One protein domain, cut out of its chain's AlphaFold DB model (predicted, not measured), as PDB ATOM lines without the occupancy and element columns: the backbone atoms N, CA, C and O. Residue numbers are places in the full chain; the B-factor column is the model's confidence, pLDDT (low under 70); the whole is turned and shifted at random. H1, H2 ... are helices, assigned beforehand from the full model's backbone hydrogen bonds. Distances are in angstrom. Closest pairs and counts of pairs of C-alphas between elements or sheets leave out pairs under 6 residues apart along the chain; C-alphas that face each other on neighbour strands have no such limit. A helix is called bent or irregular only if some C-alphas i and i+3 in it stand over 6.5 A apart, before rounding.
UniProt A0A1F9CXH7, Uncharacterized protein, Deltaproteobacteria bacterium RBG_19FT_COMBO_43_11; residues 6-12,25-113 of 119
ATOM      1  N   ALA A   6      16.233 -22.223  66.879       97.38
ATOM      2  CA  ALA A   6      17.352 -22.963  66.298       97.38
ATOM      3  C   ALA A   6      17.183 -24.473  66.461       97.38
ATOM      4  O   ALA A   6      17.330 -25.222  65.495       97.38
ATOM      5  N   THR A   7      16.813 -24.915  67.663       97.56
ATOM      6  CA  THR A   7      16.531 -26.325  67.935       97.56
ATOM      7  C   THR A   7      15.326 -26.801  67.128       97.56
ATOM      8  O   THR A   7      15.385 -27.872  66.534       97.56
ATOM      9  N   LYS A   8      14.263 -25.993  67.016       97.69
ATOM     10  CA  LYS A   8      13.092 -26.340  66.199       97.69
ATOM     11  C   LYS A   8      13.462 -26.526  64.723       97.69
ATOM     12  O   LYS A   8      13.068 -27.520  64.124       97.69
ATOM     13  N   ALA A   9      14.253 -25.621  64.145       98.00
ATOM     14  CA  ALA A   9      14.703 -25.736  62.755       98.00
ATOM     15  C   ALA A   9      15.590 -26.973  62.517       98.00
ATOM     16  O   ALA A   9      15.436 -27.666  61.508       98.00
ATOM     17  N   ALA A  10      16.493 -27.271  63.454       98.25
ATOM     18  CA  ALA A  10      17.331 -28.465  63.400       98.25
ATOM     19  C   ALA A  10      16.490 -29.749  63.458       98.25
ATOM     20  O   ALA A  10      16.676 -30.632  62.626       98.25
ATOM     21  N   LEU A  11      15.516 -29.815  64.374       98.06
ATOM     22  CA  LEU A  11      14.603 -30.954  64.512       98.06
ATOM     23  C   LEU A  11      13.747 -31.168  63.264       98.06
ATOM     24  O   LEU A  11      13.567 -32.308  62.853       98.06
ATOM     25  N   LEU A  12      13.269 -30.099  62.623       97.75
ATOM     26  CA  LEU A  12      12.540 -30.221  61.357       97.75
ATOM     27  C   LEU A  12      13.416 -30.834  60.257       97.75
ATOM     28  O   LEU A  12      12.947 -31.687  59.512       97.75
ATOM     29  N   LEU A  25      12.848 -21.498  58.422       98.00
ATOM     30  CA  LEU A  25      13.531 -20.217  58.648       98.00
ATOM     31  C   LEU A  25      13.397 -19.226  57.470       98.00
ATOM     32  O   LEU A  25      14.090 -18.202  57.446       98.00
ATOM     33  N   LYS A  26      12.534 -19.520  56.484       97.75
ATOM     34  CA  LYS A  26      12.298 -18.741  55.251       97.75
ATOM     35  C   LYS A  26      13.551 -18.559  54.381       97.75
ATOM     36  O   LYS A  26      13.678 -17.605  53.615       97.75
ATOM     37  N   ARG A  27      14.512 -19.482  54.477       97.75
ATOM     38  CA  ARG A  27      15.728 -19.540  53.649       97.75
ATOM     39  C   ARG A  27      15.522 -20.482  52.462       97.75
ATOM     40  O   ARG A  27      16.289 -21.421  52.265       97.75
ATOM     41  N   TYR A  28      14.507 -20.191  51.646       97.44
ATOM     42  CA  TYR A  28      14.031 -21.066  50.565       97.44
ATOM     43  C   TYR A  28      15.119 -21.490  49.578       97.44
ATOM     44  O   TYR A  28      15.233 -22.672  49.287       97.44
ATOM     45  N   LYS A  29      15.976 -20.562  49.127       97.69
ATOM     46  CA  LYS A  29      17.080 -20.882  48.200       97.69
ATOM     47  C   LYS A  29      18.022 -21.953  48.767       97.69
ATOM     48  O   LYS A  29      18.383 -22.885  48.060       97.69
ATOM     49  N   ARG A  30      18.383 -21.846  50.052       97.12
ATOM     50  CA  ARG A  30      19.223 -22.840  50.741       97.12
ATOM     51  C   ARG A  30      18.481 -24.153  50.972       97.12
ATOM     52  O   ARG A  30      19.065 -25.204  50.761       97.12
ATOM     53  N   GLY A  31      17.211 -24.088  51.374       97.75
ATOM     54  CA  GLY A  31      16.380 -25.282  51.542       97.75
ATOM     55  C   GLY A  31      16.260 -26.076  50.243       97.75
ATOM     56  O   GLY A  31      16.546 -27.265  50.233       97.75
ATOM     57  N   LEU A  32      15.941 -25.410  49.130       98.06
ATOM     58  CA  LEU A  32      15.841 -26.046  47.814       98.06
ATOM     59  C   LEU A  32      17.179 -26.616  47.329       98.06
ATOM     60  O   LEU A  32      17.189 -27.717  46.789       98.06
ATOM     61  N   ALA A  33      18.298 -25.930  47.578       98.12
ATOM     62  CA  ALA A  33      19.629 -26.437  47.234       98.12
ATOM     63  C   ALA A  33      19.993 -27.750  47.958       98.12
ATOM     64  O   ALA A  33      20.856 -28.478  47.484       98.12
ATOM     65  N   ILE A  34      19.339 -28.057  49.083       98.06
ATOM     66  CA  ILE A  34      19.507 -29.311  49.833       98.06
ATOM     67  C   ILE A  34      18.435 -30.335  49.431       98.06
ATOM     68  O   ILE A  34      18.750 -31.496  49.176       98.06
ATOM     69  N   ILE A  35      17.170 -29.909  49.348       98.25
ATOM     70  CA  ILE A  35      16.021 -30.784  49.064       98.25
ATOM     71  C   ILE A  35      16.134 -31.404  47.677       98.25
ATOM     72  O   ILE A  35      15.957 -32.607  47.539       98.25
ATOM     73  N   VAL A  36      16.430 -30.601  46.653       98.38
ATOM     74  CA  VAL A  36      16.458 -31.065  45.260       98.38
ATOM     75  C   VAL A  36      17.435 -32.229  45.058       98.38
ATOM     76  O   VAL A  36      16.985 -33.277  44.596       98.38
ATOM     77  N   PRO A  37      18.729 -32.134  45.426       97.75
ATOM     78  CA  PRO A  37      19.641 -33.263  45.257       97.75
ATOM     79  C   PRO A  37      19.267 -34.474  46.126       97.75
ATOM     80  O   PRO A  37      19.409 -35.604  45.662       97.75
ATOM     81  N   ALA A  38      18.734 -34.269  47.339       97.69
ATOM     82  CA  ALA A  38      18.257 -35.372  48.178       97.69
ATOM     83  C   ALA A  38      17.075 -36.120  47.531       97.69
ATOM     84  O   ALA A  38      17.068 -37.350  47.488       97.69
ATOM     85  N   VAL A  39      16.105 -35.386  46.972       98.25
ATOM     86  CA  VAL A  39      14.963 -35.951  46.237       98.25
ATOM     87  C   VAL A  39      15.430 -36.676  44.980       98.25
ATOM     88  O   VAL A  39      14.985 -37.792  44.738       98.25
ATOM     89  N   ILE A  40      16.351 -36.092  44.207       98.31
ATOM     90  CA  ILE A  40      16.919 -36.743  43.017       98.31
ATOM     91  C   ILE A  40      17.560 -38.078  43.401       98.31
ATOM     92  O   ILE A  40      17.227 -39.099  42.806       98.31
ATOM     93  N   GLY A  41      18.422 -38.098  44.422       97.44
ATOM     94  CA  GLY A  41      19.050 -39.334  44.890       97.44
ATOM     95  C   GLY A  41      18.023 -40.389  45.315       97.44
ATOM     96  O   GLY A  41      18.135 -41.552  44.932       97.44
ATOM     97  N   MET A  42      16.982 -39.979  46.043       97.19
ATOM     98  CA  MET A  42      15.909 -40.876  46.472       97.19
ATOM     99  C   MET A  42      15.134 -41.457  45.281       97.19
ATOM    100  O   MET A  42      14.877 -42.659  45.237       97.19
ATOM    101  N   VAL A  43      14.802 -40.629  44.284       98.00
ATOM    102  CA  VAL A  43      14.131 -41.069  43.053       98.00
ATOM    103  C   VAL A  43      15.004 -42.056  42.279       98.00
ATOM    104  O   VAL A  43      14.494 -43.083  41.841       98.00
ATOM    105  N   LEU A  44      16.310 -41.800  42.153       96.12
ATOM    106  CA  LEU A  44      17.233 -42.724  41.484       96.12
ATOM    107  C   LEU A  44      17.267 -44.093  42.175       96.12
ATOM    108  O   LEU A  44      17.187 -45.117  41.497       96.12
ATOM    109  N   ILE A  45      17.319 -44.118  43.513       95.19
ATOM    110  CA  ILE A  45      17.256 -45.363  44.290       95.19
ATOM    111  C   ILE A  45      15.934 -46.096  44.023       95.19
ATOM    112  O   ILE A  45      15.948 -47.285  43.705       95.19
ATOM    113  N   LEU A  46      14.795 -45.400  44.101       95.31
ATOM    114  CA  LEU A  46      13.474 -46.000  43.886       95.31
ATOM    115  C   LEU A  46      13.317 -46.569  42.472       95.31
ATOM    116  O   LEU A  46      12.872 -47.706  42.317       95.31
ATOM    117  N   VAL A  47      13.713 -45.811  41.446       94.50
ATOM    118  CA  VAL A  47      13.668 -46.261  40.048       94.50
ATOM    119  C   VAL A  47      14.503 -47.526  39.870       94.50
ATOM    120  O   VAL A  47      14.040 -48.479  39.246       94.50
ATOM    121  N   HIS A  48      15.698 -47.570  40.456       90.69
ATOM    122  CA  HIS A  48      16.569 -48.731  40.339       90.69
ATOM    123  C   HIS A  48      16.001 -49.965  41.058       90.69
ATOM    124  O   HIS A  48      16.023 -51.063  40.505       90.69
ATOM    125  N   ILE A  49      15.410 -49.794  42.246       88.56
ATOM    126  CA  ILE A  49      14.714 -50.878  42.964       88.56
ATOM    127  C   ILE A  49      13.564 -51.439  42.119       88.56
ATOM    128  O   ILE A  49      13.424 -52.655  41.993       88.56
ATOM    129  N   VAL A  50      12.759 -50.570  41.500       90.75
ATOM    130  CA  VAL A  50      11.660 -50.998  40.620       90.75
ATOM    131  C   VAL A  50      12.196 -51.747  39.397       90.75
ATOM    132  O   VAL A  50      11.654 -52.792  39.040       90.75
ATOM    133  N   GLN A  51      13.277 -51.268  38.776       89.06
ATOM    134  CA  GLN A  51      13.915 -51.946  37.643       89.06
ATOM    135  C   GLN A  51      14.394 -53.353  38.012       89.06
ATOM    136  O   GLN A  51      14.134 -54.297  37.263       89.06
ATOM    137  N   ILE A  52      15.027 -53.504  39.178       85.19
ATOM    138  CA  ILE A  52      15.440 -54.803  39.717       85.19
ATOM    139  C   ILE A  52      14.223 -55.714  39.892       85.19
ATOM    140  O   ILE A  52      14.211 -56.826  39.370       85.19
ATOM    141  N   ALA A  53      13.175 -55.241  40.570       83.81
ATOM    142  CA  ALA A  53      11.975 -56.035  40.818       83.81
ATOM    143  C   ALA A  53      11.320 -56.515  39.509       83.81
ATOM    144  O   ALA A  53      10.981 -57.690  39.370       83.81
ATOM    145  N   VAL A  54      11.199 -55.629  38.516       86.50
ATOM    146  CA  VAL A  54      10.652 -55.971  37.194       86.50
ATOM    147  C   VAL A  54      11.535 -56.985  36.463       86.50
ATOM    148  O   VAL A  54      11.009 -57.915  35.852       86.50
ATOM    149  N   ALA A  55      12.861 -56.836  36.513       84.25
ATOM    150  CA  ALA A  55      13.788 -57.775  35.884       84.25
ATOM    151  C   ALA A  55      13.675 -59.183  36.492       84.25
ATOM    152  O   ALA A  55      13.646 -60.168  35.755       84.25
ATOM    153  N   LEU A  56      13.522 -59.280  37.815       80.38
ATOM    154  CA  LEU A  56      13.347 -60.556  38.511       80.38
ATOM    155  C   LEU A  56      12.054 -61.263  38.132       80.38
ATOM    156  O   LEU A  56      12.075 -62.456  37.842       80.38
ATOM    157  N   LEU A  57      10.944 -60.526  38.074       79.75
ATOM    158  CA  LEU A  57       9.655 -61.085  37.667       79.75
ATOM    159  C   LEU A  57       9.672 -61.599  36.221       79.75
ATOM    160  O   LEU A  57       8.991 -62.574  35.913       79.75
ATOM    161  N   LYS A  58      10.456 -60.967  35.337       81.94
ATOM    162  CA  LYS A  58      10.651 -61.434  33.956       81.94
ATOM    163  C   LYS A  58      11.533 -62.683  33.877       81.94
ATOM    164  O   LYS A  58      11.241 -63.566  33.078       81.94
ATOM    165  N   ALA A  59      12.601 -62.748  34.673       76.44
ATOM    166  CA  ALA A  59      13.558 -63.856  34.649       76.44
ATOM    167  C   ALA A  59      13.025 -65.126  35.336       76.44
ATOM    168  O   ALA A  59      13.329 -66.236  34.908       76.44
ATOM    169  N   ALA A  60      12.213 -64.968  36.379       70.88
ATOM    170  CA  ALA A  60      11.584 -66.058  37.110       70.88
ATOM    171  C   ALA A  60      10.083 -65.764  37.270       70.88
ATOM    172  O   ALA A  60       9.662 -65.275  38.323       70.88
ATOM    173  N   PRO A  61       9.260 -66.044  36.237       66.56
ATOM    174  CA  PRO A  61       7.826 -65.855  36.337       66.56
ATOM    175  C   PRO A  61       7.292 -66.739  37.458       66.56
ATOM    176  O   PRO A  61       7.322 -67.971  37.399       66.56
ATOM    177  N   LEU A  62       6.823 -66.084  38.510       66.44
ATOM    178  CA  LEU A  62       6.216 -66.731  39.653       66.44
ATOM    179  C   LEU A  62       4.971 -67.507  39.192       66.44
ATOM    180  O   LEU A  62       3.976 -66.909  38.779       66.44
ATOM    181  N   LYS A  63       5.008 -68.845  39.254       68.19
ATOM    182  CA  LYS A  63       3.807 -69.672  39.056       68.19
ATOM    183  C   LYS A  63       2.814 -69.332  40.168       68.19
ATOM    184  O   LYS A  63       3.183 -69.425  41.336       68.19
ATOM    185  N   LYS A  64       1.578 -68.958  39.808       63.59
ATOM    186  CA  LYS A  64       0.524 -68.505  40.743       63.59
ATOM    187  C   LYS A  64       0.349 -69.425  41.959       63.59
ATOM    188  O   LYS A  64       0.126 -68.925  43.054       63.59
ATOM    189  N   ASP A  65       0.548 -70.727  41.777       64.69
ATOM    190  CA  ASP A  65       0.308 -71.744  42.806       64.69
ATOM    191  C   ASP A  65       1.533 -72.022  43.708       64.69
ATOM    192  O   ASP A  65       1.442 -72.786  44.664       64.69
ATOM    193  N   ALA A  66       2.687 -71.400  43.425       63.22
ATOM    194  CA  ALA A  66       3.950 -71.578  44.156       63.22
ATOM    195  C   ALA A  66       4.437 -70.298  44.867       63.22
ATOM    196  O   ALA A  66       5.518 -70.287  45.463       63.22
ATOM    197  N   VAL A  67       3.663 -69.206  44.807       71.50
ATOM    198  CA  VAL A  67       4.026 -67.937  45.451       71.50
ATOM    199  C   VAL A  67       3.683 -67.993  46.929       71.50
ATOM    200  O   VAL A  67       2.560 -67.723  47.339       71.50
ATOM    201  N   ASN A  68       4.680 -68.311  47.746       80.19
ATOM    202  CA  ASN A  68       4.630 -68.067  49.179       80.19
ATOM    203  C   ASN A  68       5.679 -67.015  49.573       80.19
ATOM    204  O   ASN A  68       6.612 -66.723  48.821       80.19
ATOM    205  N   PHE A  69       5.521 -66.429  50.760       78.56
ATOM    206  CA  PHE A  69       6.415 -65.379  51.257       78.56
ATOM    207  C   PHE A  69       7.889 -65.816  51.262       78.56
ATOM    208  O   PHE A  69       8.763 -65.049  50.868       78.56
ATOM    209  N   SER A  70       8.161 -67.074  51.625       82.75
ATOM    210  CA  SER A  70       9.516 -67.642  51.637       82.75
ATOM    211  C   SER A  70      10.153 -67.662  50.241       82.75
ATOM    212  O   SER A  70      11.300 -67.251  50.079       82.75
ATOM    213  N   ALA A  71       9.397 -68.054  49.213       79.94
ATOM    214  CA  ALA A  71       9.850 -68.047  47.825       79.94
ATOM    215  C   ALA A  71      10.162 -66.624  47.340       79.94
ATOM    216  O   ALA A  71      11.199 -66.407  46.715       79.94
ATOM    217  N   VAL A  72       9.317 -65.643  47.680       80.38
ATOM    218  CA  VAL A  72       9.536 -64.229  47.326       80.38
ATOM    219  C   VAL A  72      10.777 -63.667  48.021       80.38
ATOM    220  O   VAL A  72      11.603 -63.020  47.375       80.38
ATOM    221  N   VAL A  73      10.948 -63.938  49.318       82.88
ATOM    222  CA  VAL A  73      12.118 -63.490  50.086       82.88
ATOM    223  C   VAL A  73      13.394 -64.121  49.535       82.88
ATOM    224  O   VAL A  73      14.366 -63.407  49.300       82.88
ATOM    225  N   LYS A  74      13.394 -65.431  49.261       83.12
ATOM    226  CA  LYS A  74      14.560 -66.131  48.711       83.12
ATOM    227  C   LYS A  74      14.956 -65.586  47.337       83.12
ATOM    228  O   LYS A  74      16.115 -65.237  47.148       83.12
ATOM    229  N   LEU A  75      13.993 -65.426  46.427       80.06
ATOM    230  CA  LEU A  75      14.233 -64.819  45.112       80.06
ATOM    231  C   LEU A  75      14.778 -63.391  45.229       80.06
ATOM    232  O   LEU A  75      15.687 -63.022  44.492       80.06
ATOM    233  N   SER A  76      14.272 -62.604  46.180       79.31
ATOM    234  CA  SER A  76      14.769 -61.246  46.432       79.31
ATOM    235  C   SER A  76      16.204 -61.248  46.969       79.31
ATOM    236  O   SER A  76      17.021 -60.437  46.543       79.31
ATOM    237  N   ILE A  77      16.545 -62.166  47.877       82.94
ATOM    238  CA  ILE A  77      17.906 -62.300  48.417       82.94
ATOM    239  C   ILE A  77      18.888 -62.724  47.320       82.94
ATOM    240  O   ILE A  77      19.966 -62.140  47.205       82.94
ATOM    241  N   ASP A  78      18.523 -63.719  46.513       81.50
ATOM    242  CA  ASP A  78      19.377 -64.221  45.434       81.50
ATOM    243  C   ASP A  78      19.599 -63.146  44.360       81.50
ATOM    244  O   ASP A  78      20.725 -62.951  43.895       81.50
ATOM    245  N   ALA A  79      18.564 -62.358  44.060       78.12
ATOM    246  CA  ALA A  79      18.680 -61.177  43.220       78.12
ATOM    247  C   ALA A  79      19.696 -60.172  43.758       78.12
ATOM    248  O   ALA A  79      20.616 -59.782  43.046       78.12
ATOM    249  N   ILE A  80      19.556 -59.781  45.027       80.06
ATOM    250  CA  ILE A  80      20.420 -58.790  45.675       80.06
ATOM    251  C   ILE A  80      21.884 -59.235  45.663       80.06
ATOM    252  O   ILE A  80      22.757 -58.416  45.392       80.06
ATOM    253  N   LYS A  81      22.164 -60.527  45.883       80.62
ATOM    254  CA  LYS A  81      23.532 -61.073  45.836       80.62
ATOM    255  C   LYS A  81      24.195 -60.931  44.466       80.62
ATOM    256  O   LYS A  81      25.412 -60.797  44.399       80.62
ATOM    257  N   SER A  82      23.411 -60.978  43.391       75.06
ATOM    258  CA  SER A  82      23.909 -60.829  42.019       75.06
ATOM    259  C   SER A  82      24.088 -59.370  41.580       75.06
ATOM    260  O   SER A  82      24.677 -59.109  40.532       75.06
ATOM    261  N   LEU A  83      23.589 -58.411  42.367       79.62
ATOM    262  CA  LEU A  83      23.589 -56.996  42.018       79.62
ATOM    263  C   LEU A  83      24.807 -56.274  42.589       79.62
ATOM    264  O   LEU A  83      25.147 -56.389  43.765       79.62
ATOM    265  N   ASN A  84      25.415 -55.426  41.764       82.12
ATOM    266  CA  ASN A  84      26.398 -54.467  42.241       82.12
ATOM    267  C   ASN A  84      25.686 -53.264  42.883       82.12
ATOM    268  O   ASN A  84      25.289 -52.318  42.205       82.12
ATOM    269  N   LEU A  85      25.537 -53.300  44.208       86.06
ATOM    270  CA  LEU A  85      24.869 -52.250  44.988       86.06
ATOM    271  C   LEU A  85      25.763 -51.038  45.300       86.06
ATOM    272  O   LEU A  85      25.308 -50.098  45.952       86.06
ATOM    273  N   PHE A  86      27.023 -51.032  44.855       90.44
ATOM    274  CA  PHE A  86      27.994 -49.996  45.218       90.44
ATOM    275  C   PHE A  86      27.532 -48.590  44.815       90.44
ATOM    276  O   PHE A  86      27.648 -47.641  45.587       90.44
ATOM    277  N   TYR A  87      26.924 -48.465  43.633       89.50
ATOM    278  CA  TYR A  87      26.373 -47.196  43.156       89.50
ATOM    279  C   TYR A  87      25.223 -46.681  44.040       89.50
ATOM    280  O   TYR A  87      25.203 -45.505  44.405       89.50
ATOM    281  N   LEU A  88      24.300 -47.561  44.449       92.25
ATOM    282  CA  LEU A  88      23.206 -47.198  45.358       92.25
ATOM    283  C   LEU A  88      23.730 -46.793  46.734       92.25
ATOM    284  O   LEU A  88      23.222 -45.840  47.323       92.25
ATOM    285  N   LEU A  89      24.760 -47.487  47.226       94.19
ATOM    286  CA  LEU A  89      25.411 -47.158  48.489       94.19
ATOM    287  C   LEU A  89      26.021 -45.752  48.443       94.19
ATOM    288  O   LEU A  89      25.831 -44.985  49.382       94.19
ATOM    289  N   ILE A  90      26.698 -45.384  47.349       96.56
ATOM    290  CA  ILE A  90      27.248 -44.033  47.174       96.56
ATOM    291  C   ILE A  90      26.134 -42.982  47.205       96.56
ATOM    292  O   ILE A  90      26.250 -42.005  47.944       96.56
ATOM    293  N   ILE A  91      25.047 -43.175  46.448       96.88
ATOM    294  CA  ILE A  91      23.916 -42.230  46.453       96.88
ATOM    295  C   ILE A  91      23.336 -42.103  47.863       96.88
ATOM    296  O   ILE A  91      23.108 -40.991  48.339       96.88
ATOM    297  N   PHE A  92      23.128 -43.227  48.548       97.06
ATOM    298  CA  PHE A  92      22.601 -43.237  49.905       97.06
ATOM    299  C   PHE A  92      23.515 -42.476  50.873       97.06
ATOM    300  O   PHE A  92      23.040 -41.626  51.623       97.06
ATOM    301  N   LEU A  93      24.832 -42.698  50.807       97.94
ATOM    302  CA  LEU A  93      25.809 -41.958  51.608       97.94
ATOM    303  C   LEU A  93      25.761 -40.453  51.324       97.94
ATOM    304  O   LEU A  93      25.769 -39.660  52.263       97.94
ATOM    305  N   VAL A  94      25.644 -40.042  50.058       97.69
ATOM    306  CA  VAL A  94      25.482 -38.624  49.691       97.69
ATOM    307  C   VAL A  94      24.215 -38.031  50.312       97.69
ATOM    308  O   VAL A  94      24.268 -36.932  50.864       97.69
ATOM    309  N   ILE A  95      23.089 -38.754  50.287       98.12
ATOM    310  CA  ILE A  95      21.841 -38.314  50.930       98.12
ATOM    311  C   ILE A  95      22.042 -38.152  52.440       98.12
ATOM    312  O   ILE A  95      21.649 -37.126  52.992       98.12
ATOM    313  N   ILE A  96      22.689 -39.111  53.108       98.25
ATOM    314  CA  ILE A  96      22.974 -39.034  54.549       98.25
ATOM    315  C   ILE A  96      23.872 -37.836  54.877       98.25
ATOM    316  O   ILE A  96      23.600 -37.108  55.833       98.25
ATOM    317  N   LEU A  97      24.900 -37.570  54.068       98.25
ATOM    318  CA  LEU A  97      25.767 -36.403  54.244       98.25
ATOM    319  C   LEU A  97      24.998 -35.089  54.070       98.25
ATOM    320  O   LEU A  97      25.136 -34.189  54.900       98.25
ATOM    321  N   LEU A  98      24.140 -34.988  53.048       97.69
ATOM    322  CA  LEU A  98      23.234 -33.847  52.872       97.69
ATOM    323  C   LEU A  98      22.281 -33.693  54.063       97.69
ATOM    324  O   LEU A  98      21.969 -32.569  54.462       97.69
ATOM    325  N   TRP A  99      21.856 -34.804  54.662       98.31
ATOM    326  CA  TRP A  99      20.986 -34.810  55.830       98.31
ATOM    327  C   TRP A  99      21.664 -34.252  57.069       98.31
ATOM    328  O   TRP A  99      21.154 -33.309  57.677       98.31
ATOM    329  N   ILE A 100      22.851 -34.760  57.399       98.50
ATOM    330  CA  ILE A 100      23.655 -34.260  58.517       98.50
ATOM    331  C   ILE A 100      23.979 -32.778  58.302       98.50
ATOM    332  O   ILE A 100      23.753 -31.957  59.196       98.50
ATOM    333  N   PHE A 101      24.429 -32.418  57.096       98.44
ATOM    334  CA  PHE A 101      24.700 -31.031  56.725       98.44
ATOM    335  C   PHE A 101      23.476 -30.138  56.942       98.44
ATOM    336  O   PHE A 101      23.585 -29.070  57.546       98.44
ATOM    337  N   SER A 102      22.294 -30.588  56.516       98.44
ATOM    338  CA  SER A 102      21.058 -29.833  56.680       98.44
ATOM    339  C   SER A 102      20.722 -29.532  58.135       98.44
ATOM    340  O   SER A 102      20.243 -28.432  58.421       98.44
ATOM    341  N   ILE A 103      20.922 -30.494  59.039       98.69
ATOM    342  CA  ILE A 103      20.628 -30.341  60.469       98.69
ATOM    343  C   ILE A 103      21.527 -29.255  61.059       98.69
ATOM    344  O   ILE A 103      21.039 -28.317  61.698       98.69
ATOM    345  N   VAL A 104      22.834 -29.359  60.797       98.62
ATOM    346  CA  VAL A 104      23.837 -28.399  61.270       98.62
ATOM    347  C   VAL A 104      23.560 -27.008  60.702       98.62
ATOM    348  O   VAL A 104      23.508 -26.029  61.449       98.62
ATOM    349  N   ASP A 105      23.318 -26.902  59.394       98.31
ATOM    350  CA  ASP A 105      23.055 -25.624  58.735       98.31
ATOM    351  C   ASP A 105      21.774 -24.950  59.261       98.31
ATOM    352  O   ASP A 105      21.787 -23.752  59.562       98.31
ATOM    353  N   ALA A 106      20.689 -25.708  59.458       98.50
ATOM    354  CA  ALA A 106      19.437 -25.192  60.013       98.50
ATOM    355  C   ALA A 106      19.613 -24.680  61.451       98.50
ATOM    356  O   ALA A 106      19.122 -23.600  61.791       98.50
ATOM    357  N   TYR A 107      20.362 -25.413  62.280       98.50
ATOM    358  CA  TYR A 107      20.681 -24.992  63.642       98.50
ATOM    359  C   TYR A 107      21.461 -23.669  63.663       98.50
ATOM    360  O   TYR A 107      21.092 -22.724  64.368       98.50
ATOM    361  N   LEU A 108      22.519 -23.567  62.851       98.25
ATOM    362  CA  LEU A 108      23.355 -22.367  62.767       98.25
ATOM    363  C   LEU A 108      22.577 -21.162  62.223       98.25
ATOM    364  O   LEU A 108      22.729 -20.048  62.731       98.25
ATOM    365  N   LEU A 109      21.716 -21.365  61.222       97.88
ATOM    366  CA  LEU A 109      20.836 -20.319  60.698       97.88
ATOM    367  C   LEU A 109      19.848 -19.814  61.752       97.88
ATOM    368  O   LEU A 109      19.670 -18.602  61.885       97.88
ATOM    369  N   GLY A 110      19.245 -20.722  62.521       97.62
ATOM    370  CA  GLY A 110      18.337 -20.353  63.601       97.62
ATOM    371  C   GLY A 110      19.048 -19.558  64.696       97.62
ATOM    372  O   GLY A 110      18.549 -18.511  65.107       97.62
ATOM    373  N   LYS A 111      20.262 -19.968  65.100       97.69
ATOM    374  CA  LYS A 111      21.091 -19.203  66.052       97.69
ATOM    375  C   LYS A 111      21.382 -17.786  65.556       97.69
ATOM    376  O   LYS A 111      21.280 -16.832  66.327       97.69
ATOM    377  N   LYS A 112      21.706 -17.627  64.268       97.00
ATOM    378  CA  LYS A 112      21.944 -16.308  63.658       97.00
ATOM    379  C   LYS A 112      20.695 -15.421  63.673       97.00
ATOM    380  O   LYS A 112      20.818 -14.227  63.928       97.00
ATOM    381  N   GLN A 113      19.507 -15.976  63.416       96.44
ATOM    382  CA  GLN A 113      18.250 -15.218  63.475       96.44
ATOM    383  C   GLN A 113      17.901 -14.777  64.899       96.44
ATOM    384  O   GLN A 113      17.542 -13.619  65.077       96.44
TER     385      GLN A 113
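Overview. This is residues 6 to 12 and 25 to 113 of the 119 residues of an uncharacterized protein of Deltaproteobacteria bacterium RBG_19FT_COMBO_43_11 (UniProt A0A1F9CXH7). Two long helices, H2 and H4, run side by side in opposite ways and make a slender rod. A shorter helix, H3, is turned across one end of it, and a small helix, H1, packs on H4 near the other end; residues 63 to 70, of which 69 and 70 belong to H3, stick out. The printed part has 96 residues with four named helices, in the order H1, H2, H3, H4, and no named strand: the class is all helix. It is extended, with a radius of gyration of the C-alphas of 19.7 A and spans of 62 by 22 by 19 A.

Along the chain. H2, the longest helix, holds residues 28 to 59 and measures 45.7 A from C-alpha 28 at (14.031, -21.066, 50.565) to C-alpha 59 at (13.558, -63.856, 34.649). H2 is neither bent nor irregular, but only just: C-alphas 34 and 37 are 6.0 A apart. H4, residues 86 to 113, is 40.5 A long and ends with C-alpha 113 at (18.250, -15.218, 63.475). H3, residues 69 to 82, is 20.3 A long. H1, residues 6 to 12, is 10.0 A long and begins with C-alpha 6 at (17.352, -22.963, 66.298).

Arrangement. H2 touches H4 with residues 34 to 45 alone. Their closest C-alphas are those of Ala 38 and Ile 95, 5.4 A apart, and they run opposite ways at a shallow tilt of 21 degrees. H2 and H3 only just touch, with 3 pairs of C-alphas within 8 A, the closest those of Leu 56 and Ala 79 at 7.1 A. Their lines are about perpendicular, though only just, at 71 degrees. H4 touches H1 with residues 102 to 111 alone; the closest C-alphas are those of Ala 6 and Gly 110, 3.9 A apart. H1 and H4 run opposite ways at a shallow tilt of 32 degrees. The helix packing is mostly aligned, but only just, with 2 of 3 touching pairs at a shallow tilt. H1 is apart from H2 and from H3, and H3 is apart from H4. In H1, H3 and H4 every O i to N i+4 pair is within hydrogen-bond range; in H2 it is 27 of 28.

Size, cuts and confidence. The two C-alphas farthest apart are those of Asp 65 and Lys 112, at 63.1 A. Residues 63 to 70, of which 69 and 70 belong to H3, stand free; without them the body spans 58 by 20 by 19 A. Residues 13 to 24 are not printed, and C-alphas 12 and 25 are 10.4 A apart across this cut, which lies in the link from H1 to H2. Of the links that are printed whole, H2 to H3 is short, with 9 residues, and H3 to H4 is tight, with 3. The mean pLDDT of the printed part is 90.1, and residues 61 to 66 are under 70.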